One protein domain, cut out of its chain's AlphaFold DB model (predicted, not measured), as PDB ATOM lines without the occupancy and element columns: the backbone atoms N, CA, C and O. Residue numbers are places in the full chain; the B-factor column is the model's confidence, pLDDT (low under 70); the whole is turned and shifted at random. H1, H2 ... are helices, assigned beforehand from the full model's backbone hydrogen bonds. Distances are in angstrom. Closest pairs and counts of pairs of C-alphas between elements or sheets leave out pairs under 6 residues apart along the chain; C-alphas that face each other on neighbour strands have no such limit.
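This is residues 206 to 265 of the 265 residues of an uncharacterized protein of Candidatus Aenigmarchaeota archaeon CG1_02_38_14 (UniProt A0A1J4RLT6). Two long helices, H2 and H4, pack on each other at a steep slant of 48 degrees, and the short helix H1 packs on H4, so that the centres of H1, H2 and H4 make a triangle. From the end of H2 the chain folds back through residues 234 to 242 to H3, a four-residue helix near both long ones. The printed part has 60 residues with four named helices, H1, H2, H3 and H4 in chain order, and no named strand; its class is all helix. It is compact, with a radius of gyration of the C-alphas of 10.6 A, and only just flat, spanning 29 by 27 by 15 A.

H1 is residues 209 to 215, beginning at C-alpha 209 (331.986, 443.915, 459.284). H2, residues 218 to 233, is 22.1 A long. H3 is residues 243 to 246. H4, residues 250 to 264, is 21.4 A long and ends at C-alpha 264 (345.945, 445.904, 459.482).

H1 touches H4, and H4 touches H1 with its residues 254 to 258 alone; the closest C-alphas of the two, those of Gln 210 and Ser 254, are 6.1 A apart. They run opposite ways at a shallow tilt of 34.9 degrees, only just short of steep. H1 and H2 are close but not clearly touching, with the C-alphas of Phe 213 and Gln 221 closest at 6.8 A. H2 touches H4, closest at the C-alphas of Gly 225 and Ile 253, 5.5 A apart; they run the same way at a steep tilt of 48 degrees. H3 is close to but not clearly touching H4, with the C-alphas of Ile 246 and Leu 252 closest at 6.3 A, and H1 and H3 are apart. Every O i to N i+4 pair is within hydrogen-bond range in H2 and H4, and 2 of 3 in H1; H3 is too short for such a pair.

The farthest C-alphas, of Asn 206 and Gln 244, are 29.3 A apart. The printed part has no cut and no long link. Mean pLDDT of the printed part is 89.6, with residues 241 to 245 under 70.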
ATOM      1  N   ASN A 206     336.097 450.969 462.929       89.56
ATOM      2  CA  ASN A 206     334.664 450.788 463.192       89.56
ATOM      3  C   ASN A 206     333.822 450.403 461.957       89.56
ATOM      4  O   ASN A 206     332.631 450.706 461.903       89.56
ATOM      5  N   GLU A 207     334.412 449.750 460.950       92.19
ATOM      6  CA  GLU A 207     333.643 449.136 459.863       92.19
ATOM      7  C   GLU A 207     332.644 448.108 460.424       92.19
ATOM      8  O   GLU A 207     332.987 447.287 461.278       92.19
ATOM      9  N   GLU A 208     331.405 448.118 459.927       92.38
ATOM     10  CA  GLU A 208     330.335 447.232 460.405       92.38
ATOM     11  C   GLU A 208     330.452 445.829 459.774       92.38
ATOM     12  O   GLU A 208     329.521 445.337 459.129       92.38
ATOM     13  N   ILE A 209     331.610 445.175 459.953       92.75
ATOM     14  CA  ILE A 209     331.986 443.915 459.284       92.75
ATOM     15  C   ILE A 209     330.884 442.871 459.435       92.75
ATOM     16  O   ILE A 209     330.377 442.365 458.440       92.75
ATOM     17  N   GLN A 210     330.452 442.588 460.667       92.94
ATOM     18  CA  GLN A 210     329.460 441.541 460.930       92.94
ATOM     19  C   GLN A 210     328.112 441.827 460.255       92.94
ATOM     20  O   GLN A 210     327.488 440.924 459.699       92.94
ATOM     21  N   LYS A 211     327.658 443.084 460.287       93.31
ATOM     22  CA  LYS A 211     326.378 443.501 459.703       93.31
ATOM     23  C   LYS A 211     326.414 443.398 458.180       93.31
ATOM     24  O   LYS A 211     325.497 442.832 457.591       93.31
ATOM     25  N   LYS A 212     327.480 443.898 457.549       93.81
ATOM     26  CA  LYS A 212     327.679 443.822 456.096       93.81
ATOM     27  C   LYS A 212     327.886 442.386 455.627       93.81
ATOM     28  O   LYS A 212     327.237 441.960 454.680       93.81
ATOM     29  N   PHE A 213     328.695 441.605 456.339       94.50
ATOM     30  CA  PHE A 213     328.967 440.208 456.012       94.50
ATOM     31  C   PHE A 213     327.706 439.332 456.044       94.50
ATOM     32  O   PHE A 213     327.498 438.504 455.161       94.50
ATOM     33  N   ARG A 214     326.801 439.559 457.006       93.12
ATOM     34  CA  ARG A 214     325.511 438.846 457.079       93.12
ATOM     35  C   ARG A 214     324.593 439.108 455.882       93.12
ATOM     36  O   ARG A 214     323.769 438.251 455.582       93.12
ATOM     37  N   ARG A 215     324.725 440.264 455.224       93.12
ATOM     38  CA  ARG A 215     323.953 440.626 454.024       93.12
ATOM     39  C   ARG A 215     324.521 440.004 452.748       93.12
ATOM     40  O   ARG A 215     323.807 439.905 451.762       93.12
ATOM     41  N   MET A 216     325.788 439.592 452.765       94.25
ATOM     42  CA  MET A 216     326.454 439.056 451.583       94.25
ATOM     43  C   MET A 216     325.872 437.695 451.179       94.25
ATOM     44  O   MET A 216     325.703 436.827 452.043       94.25
ATOM     45  N   PRO A 217     325.661 437.442 449.876       94.44
ATOM     46  CA  PRO A 217     325.369 436.108 449.368       94.44
ATOM     47  C   PRO A 217     326.476 435.110 449.729       94.44
ATOM     48  O   PRO A 217     327.650 435.473 449.834       94.44
ATOM     49  N   LYS A 218     326.138 433.816 449.825       93.44
ATOM     50  CA  LYS A 218     327.097 432.748 450.179       93.44
ATOM     51  C   LYS A 218     328.357 432.751 449.302       93.44
ATOM     52  O   LYS A 218     329.456 432.557 449.805       93.44
ATOM     53  N   LYS A 219     328.218 433.030 448.001       92.69
ATOM     54  CA  LYS A 219     329.356 433.147 447.070       92.69
ATOM     55  C   LYS A 219     330.355 434.228 447.508       92.69
ATOM     56  O   LYS A 219     331.559 434.032 447.385       92.69
ATOM     57  N   ILE A 220     329.865 435.343 448.043       94.00
ATOM     58  CA  ILE A 220     330.685 436.480 448.478       94.00
ATOM     59  C   ILE A 220     331.259 436.239 449.874       94.00
ATOM     60  O   ILE A 220     332.418 436.550 450.129       94.00
ATOM     61  N   GLN A 221     330.508 435.570 450.750       94.94
ATOM     62  CA  GLN A 221     331.058 435.065 452.010       94.94
ATOM     63  C   GLN A 221     332.243 434.118 451.756       94.94
ATOM     64  O   GLN A 221     333.287 434.258 452.388       94.94
ATOM     65  N   ASN A 222     332.123 433.216 450.774       93.38
ATOM     66  CA  ASN A 222     333.210 432.320 450.378       93.38
ATOM     67  C   ASN A 222     334.417 433.076 449.807       93.38
ATOM     68  O   ASN A 222     335.541 432.723 450.147       93.38
ATOM     69  N   PHE A 223     334.208 434.127 449.005       94.25
ATOM     70  CA  PHE A 223     335.290 435.005 448.533       94.25
ATOM     71  C   PHE A 223     336.126 435.547 449.705       94.25
ATOM     72  O   PHE A 223     337.349 435.402 449.725       94.25
ATOM     73  N   TYR A 224     335.477 436.065 450.747       95.38
ATOM     74  CA  TYR A 224     336.181 436.503 451.953       95.38
ATOM     75  C   TYR A 224     336.766 435.342 452.781       95.38
ATOM     76  O   TYR A 224     337.803 435.497 453.428       95.38
ATOM     77  N   GLY A 225     336.160 434.153 452.728       94.38
ATOM     78  CA  GLY A 225     336.754 432.919 453.248       94.38
ATOM     79  C   GLY A 225     338.091 432.587 452.572       94.38
ATOM     80  O   GLY A 225     339.070 432.290 453.253       94.38
ATOM     81  N   HIS A 226     338.178 432.719 451.245       93.88
ATOM     82  CA  HIS A 226     339.437 432.564 450.509       93.88
ATOM     83  C   HIS A 226     340.458 433.632 450.907       93.88
ATOM     84  O   HIS A 226     341.614 433.292 451.156       93.88
ATOM     85  N   LEU A 227     340.033 434.890 451.050       95.44
ATOM     86  CA  LEU A 227     340.907 435.981 451.480       95.44
ATOM     87  C   LEU A 227     341.508 435.735 452.876       95.44
ATOM     88  O   LEU A 227     342.718 435.857 453.060       95.44
ATOM     89  N   THR A 228     340.687 435.338 453.854       95.62
ATOM     90  CA  THR A 228     341.171 435.019 455.211       95.62
ATOM     91  C   THR A 228     342.073 433.783 455.228       95.62
ATOM     92  O   THR A 228     343.054 433.750 455.965       95.62
ATOM     93  N   ASN A 229     341.813 432.786 454.378       93.50
ATOM     94  CA  ASN A 229     342.702 431.634 454.222       93.50
ATOM     95  C   ASN A 229     344.046 432.007 453.591       93.50
ATOM     96  O   ASN A 229     345.077 431.504 454.033       93.50
ATOM     97  N   LEU A 230     344.056 432.905 452.602       95.19
ATOM     98  CA  LEU A 230     345.292 433.435 452.031       95.19
ATOM     99  C   LEU A 230     346.110 434.160 453.107       95.19
ATOM    100  O   LEU A 230     347.301 433.888 453.247       95.19
ATOM    101  N   PHE A 231     345.462 434.996 453.921       96.12
ATOM    102  CA  PHE A 231     346.091 435.662 455.062       96.12
ATOM    103  C   PHE A 231     346.704 434.652 456.049       96.12
ATOM    104  O   PHE A 231     347.896 434.725 456.343       96.12
ATOM    105  N   ALA A 232     345.945 433.640 456.480       93.94
ATOM    106  CA  ALA A 232     346.458 432.591 457.366       93.94
ATOM    107  C   ALA A 232     347.611 431.784 456.746       93.94
ATOM    108  O   ALA A 232     348.573 431.450 457.433       93.94
ATOM    109  N   SER A 233     347.556 431.498 455.439       93.44
ATOM    110  CA  SER A 233     348.607 430.748 454.735       93.44
ATOM    111  C   SER A 233     349.955 431.475 454.705       93.44
ATOM    112  O   SER A 233     350.996 430.843 454.546       93.44
ATOM    113  N   LEU A 234     349.945 432.795 454.909       94.56
ATOM    114  CA  LEU A 234     351.140 433.620 455.076       94.56
ATOM    115  C   LEU A 234     351.627 433.660 456.538       94.56
ATOM    116  O   LEU A 234     352.496 434.460 456.876       94.56
ATOM    117  N   GLY A 235     351.102 432.797 457.409       91.69
ATOM    118  CA  GLY A 235     351.538 432.665 458.799       91.69
ATOM    119  C   GLY A 235     350.940 433.696 459.754       91.69
ATOM    120  O   GLY A 235     351.377 433.773 460.900       91.69
ATOM    121  N   TYR A 236     349.949 434.482 459.320       91.25
ATOM    122  CA  TYR A 236     349.248 435.397 460.217       91.25
ATOM    123  C   TYR A 236     348.178 434.641 461.013       91.25
ATOM    124  O   TYR A 236     347.309 434.003 460.412       91.25
ATOM    125  N   PRO A 237     348.223 434.685 462.355       87.19
ATOM    126  CA  PRO A 237     347.332 433.888 463.179       87.19
ATOM    127  C   PRO A 237     345.885 434.361 463.020       87.19
ATOM    128  O   PRO A 237     345.593 435.549 463.142       87.19
ATOM    129  N   LEU A 238     344.993 433.405 462.776       88.06
ATOM    130  CA  LEU A 238     343.545 433.582 462.758       88.06
ATOM    131  C   LEU A 238     342.894 432.440 463.545       88.06
ATOM    132  O   LEU A 238     343.433 431.333 463.605       88.06
ATOM    133  N   THR A 239     341.733 432.684 464.143       85.62
ATOM    134  CA  THR A 239     341.029 431.672 464.939       85.62
ATOM    135  C   THR A 239     340.487 430.500 464.105       85.62
ATOM    136  O   THR A 239     339.980 430.673 462.995       85.62
ATOM    137  N   GLY A 240     340.557 429.292 464.687       74.50
ATOM    138  CA  GLY A 240     339.802 428.078 464.313       74.50
ATOM    139  C   GLY A 240     340.244 427.298 463.060       74.50
ATOM    140  O   GLY A 240     340.984 427.825 462.248       74.50
ATOM    141  N   GLY A 241     339.745 426.054 462.934       60.72
ATOM    142  CA  GLY A 241     339.436 425.250 461.726       60.72
ATOM    143  C   GLY A 241     340.511 424.876 460.686       60.72
ATOM    144  O   GLY A 241     341.317 425.703 460.264       60.72
ATOM    145  N   GLN A 242     340.441 423.643 460.158       62.81
ATOM    146  CA  GLN A 242     341.110 423.286 458.890       62.81
ATOM    147  C   GLN A 242     340.443 424.014 457.709       62.81
ATOM    148  O   GLN A 242     339.245 424.285 457.758       62.81
ATOM    149  N   THR A 243     341.178 424.289 456.617       66.56
ATOM    150  CA  THR A 243     340.717 425.062 455.436       66.56
ATOM    151  C   THR A 243     339.308 424.690 454.942       66.56
ATOM    152  O   THR A 243     338.551 425.574 454.546       66.56
ATOM    153  N   GLN A 244     338.930 423.407 454.997       63.09
ATOM    154  CA  GLN A 244     337.619 422.914 454.553       63.09
ATOM    155  C   GLN A 244     336.454 423.279 455.494       63.09
ATOM    156  O   GLN A 244     335.348 423.525 455.016       63.09
ATOM    157  N   GLU A 245     336.687 423.376 456.805       67.00
ATOM    158  CA  GLU A 245     335.648 423.690 457.803       67.00
ATOM    159  C   GLU A 245     335.214 425.164 457.736       67.00
ATOM    160  O   GLU A 245     334.067 425.509 458.028       67.00
ATOM    161  N   ILE A 246     336.111 426.046 457.287       73.94
ATOM    162  CA  ILE A 246     335.867 427.495 457.223       73.94
ATOM    163  C   ILE A 246     334.769 427.842 456.221       73.94
ATOM    164  O   ILE A 246     333.897 428.649 456.529       73.94
ATOM    165  N   PHE A 247     334.746 427.198 455.053       79.00
ATOM    166  CA  PHE A 247     333.740 427.482 454.020       79.00
ATOM    167  C   PHE A 247     332.328 427.006 454.384       79.00
ATOM    168  O   PHE A 247     331.358 427.351 453.707       79.00
ATOM    169  N   GLN A 248     332.198 426.211 455.446       78.38
ATOM    170  CA  GLN A 248     330.914 425.737 455.952       78.38
ATOM    171  C   GLN A 248     330.396 426.598 457.112       78.38
ATOM    172  O   GLN A 248     329.195 426.587 457.386       78.38
ATOM    173  N   ASN A 249     331.263 427.391 457.752       87.56
ATOM    174  CA  ASN A 249     330.931 428.181 458.931       87.56
ATOM    175  C   ASN A 249     331.087 429.690 458.671       87.56
ATOM    176  O   ASN A 249     332.160 430.276 458.825       87.56
ATOM    177  N   LYS A 250     329.973 430.344 458.323       89.31
ATOM    178  CA  LYS A 250     329.927 431.795 458.069       89.31
ATOM    179  C   LYS A 250     330.363 432.635 459.277       89.31
ATOM    180  O   LYS A 250     330.963 433.693 459.099       89.31
ATOM    181  N   ASP A 251     330.082 432.177 460.497       90.56
ATOM    182  CA  ASP A 251     330.427 432.922 461.708       90.56
ATOM    183  C   ASP A 251     331.941 432.889 461.938       90.56
ATOM    184  O   ASP A 251     332.528 433.903 462.319       90.56
ATOM    185  N   LEU A 252     332.591 431.775 461.583       91.44
ATOM    186  CA  LEU A 252     334.047 431.666 461.581       91.44
ATOM    187  C   LEU A 252     334.693 432.602 460.548       91.44
ATOM    188  O   LEU A 252     335.642 433.305 460.887       91.44
ATOM    189  N   ILE A 253     334.170 432.678 459.316       93.69
ATOM    190  CA  ILE A 253     334.683 433.625 458.304       93.69
ATOM    191  C   ILE A 253     334.565 435.071 458.813       93.69
ATOM    192  O   ILE A 253     335.520 435.840 458.729       93.69
ATOM    193  N   SER A 254     333.415 435.435 459.385       94.44
ATOM    194  CA  SER A 254     333.170 436.772 459.940       94.44
ATOM    195  C   SER A 254     334.123 437.124 461.096       94.44
ATOM    196  O   SER A 254     334.654 438.240 461.160       94.44
ATOM    197  N   ALA A 255     334.388 436.170 461.995       93.56
ATOM    198  CA  ALA A 255     335.341 436.335 463.093       93.56
ATOM    199  C   ALA A 255     336.769 436.555 462.571       93.56
ATOM    200  O   ALA A 255     337.420 437.534 462.939       93.56
ATOM    201  N   ARG A 256     337.209 435.717 461.628       94.81
ATOM    202  CA  ARG A 256     338.518 435.829 460.974       94.81
ATOM    203  C   ARG A 256     338.696 437.131 460.201       94.81
ATOM    204  O   ARG A 256     339.758 437.742 460.266       94.81
ATOM    205  N   LEU A 257     337.659 437.597 459.503       95.25
ATOM    206  CA  LEU A 257     337.675 438.918 458.871       95.25
ATOM    207  C   LEU A 257     337.893 440.020 459.908       95.25
ATOM    208  O   LEU A 257     338.699 440.919 459.687       95.25
ATOM    209  N   SER A 258     337.212 439.936 461.050       95.00
ATOM    210  CA  SER A 258     337.365 440.914 462.130       95.00
ATOM    211  C   SER A 258     338.784 440.919 462.713       95.00
ATOM    212  O   SER A 258     339.313 441.980 463.032       95.00
ATOM    213  N   GLU A 259     339.421 439.756 462.833       95.06
ATOM    214  CA  GLU A 259     340.824 439.629 463.250       95.06
ATOM    215  C   GLU A 259     341.794 440.200 462.216       95.06
ATOM    216  O   GLU A 259     342.679 440.976 462.567       95.06
ATOM    217  N   MET A 260     341.584 439.894 460.935       95.81
ATOM    218  CA  MET A 260     342.384 440.443 459.842       95.81
ATOM    219  C   MET A 260     342.285 441.977 459.792       95.81
ATOM    220  O   MET A 260     343.298 442.652 459.637       95.81
ATOM    221  N   TYR A 261     341.093 442.545 460.011       95.44
ATOM    222  CA  TYR A 261     340.901 443.991 460.158       95.44
ATOM    223  C   TYR A 261     341.719 444.581 461.310       95.44
ATOM    224  O   TYR A 261     342.367 445.609 461.131       95.44
ATOM    225  N   LYS A 262     341.720 443.927 462.478       94.25
ATOM    226  CA  LYS A 262     342.518 444.355 463.640       94.25
ATOM    227  C   LYS A 262     344.021 444.277 463.384       94.25
ATOM    228  O   LYS A 262     344.759 445.065 463.953       94.25
ATOM    229  N   ALA A 263     344.474 443.335 462.559       93.88
ATOM    230  CA  ALA A 263     345.889 443.193 462.234       93.88
ATOM    231  C   ALA A 263     346.406 444.315 461.316       93.88
ATOM    232  O   ALA A 263     347.585 444.661 461.376       93.88
ATOM    233  N   ILE A 264     345.541 444.883 460.463       93.50
ATOM    234  CA  ILE A 264     345.945 445.904 459.482       93.50
ATOM    235  C   ILE A 264     345.617 447.347 459.915       93.50
ATOM    236  O   ILE A 264     346.308 448.280 459.491       93.50
ATOM    237  N   LEU A 265     344.606 447.553 460.768       91.31
ATOM    238  CA  LEU A 265     344.204 448.867 461.311       91.31
ATOM    239  C   LEU A 265     344.904 449.225 462.616       91.31
ATOM    240  O   LEU A 265     345.144 450.439 462.789       91.31
TER     241      LEU A 265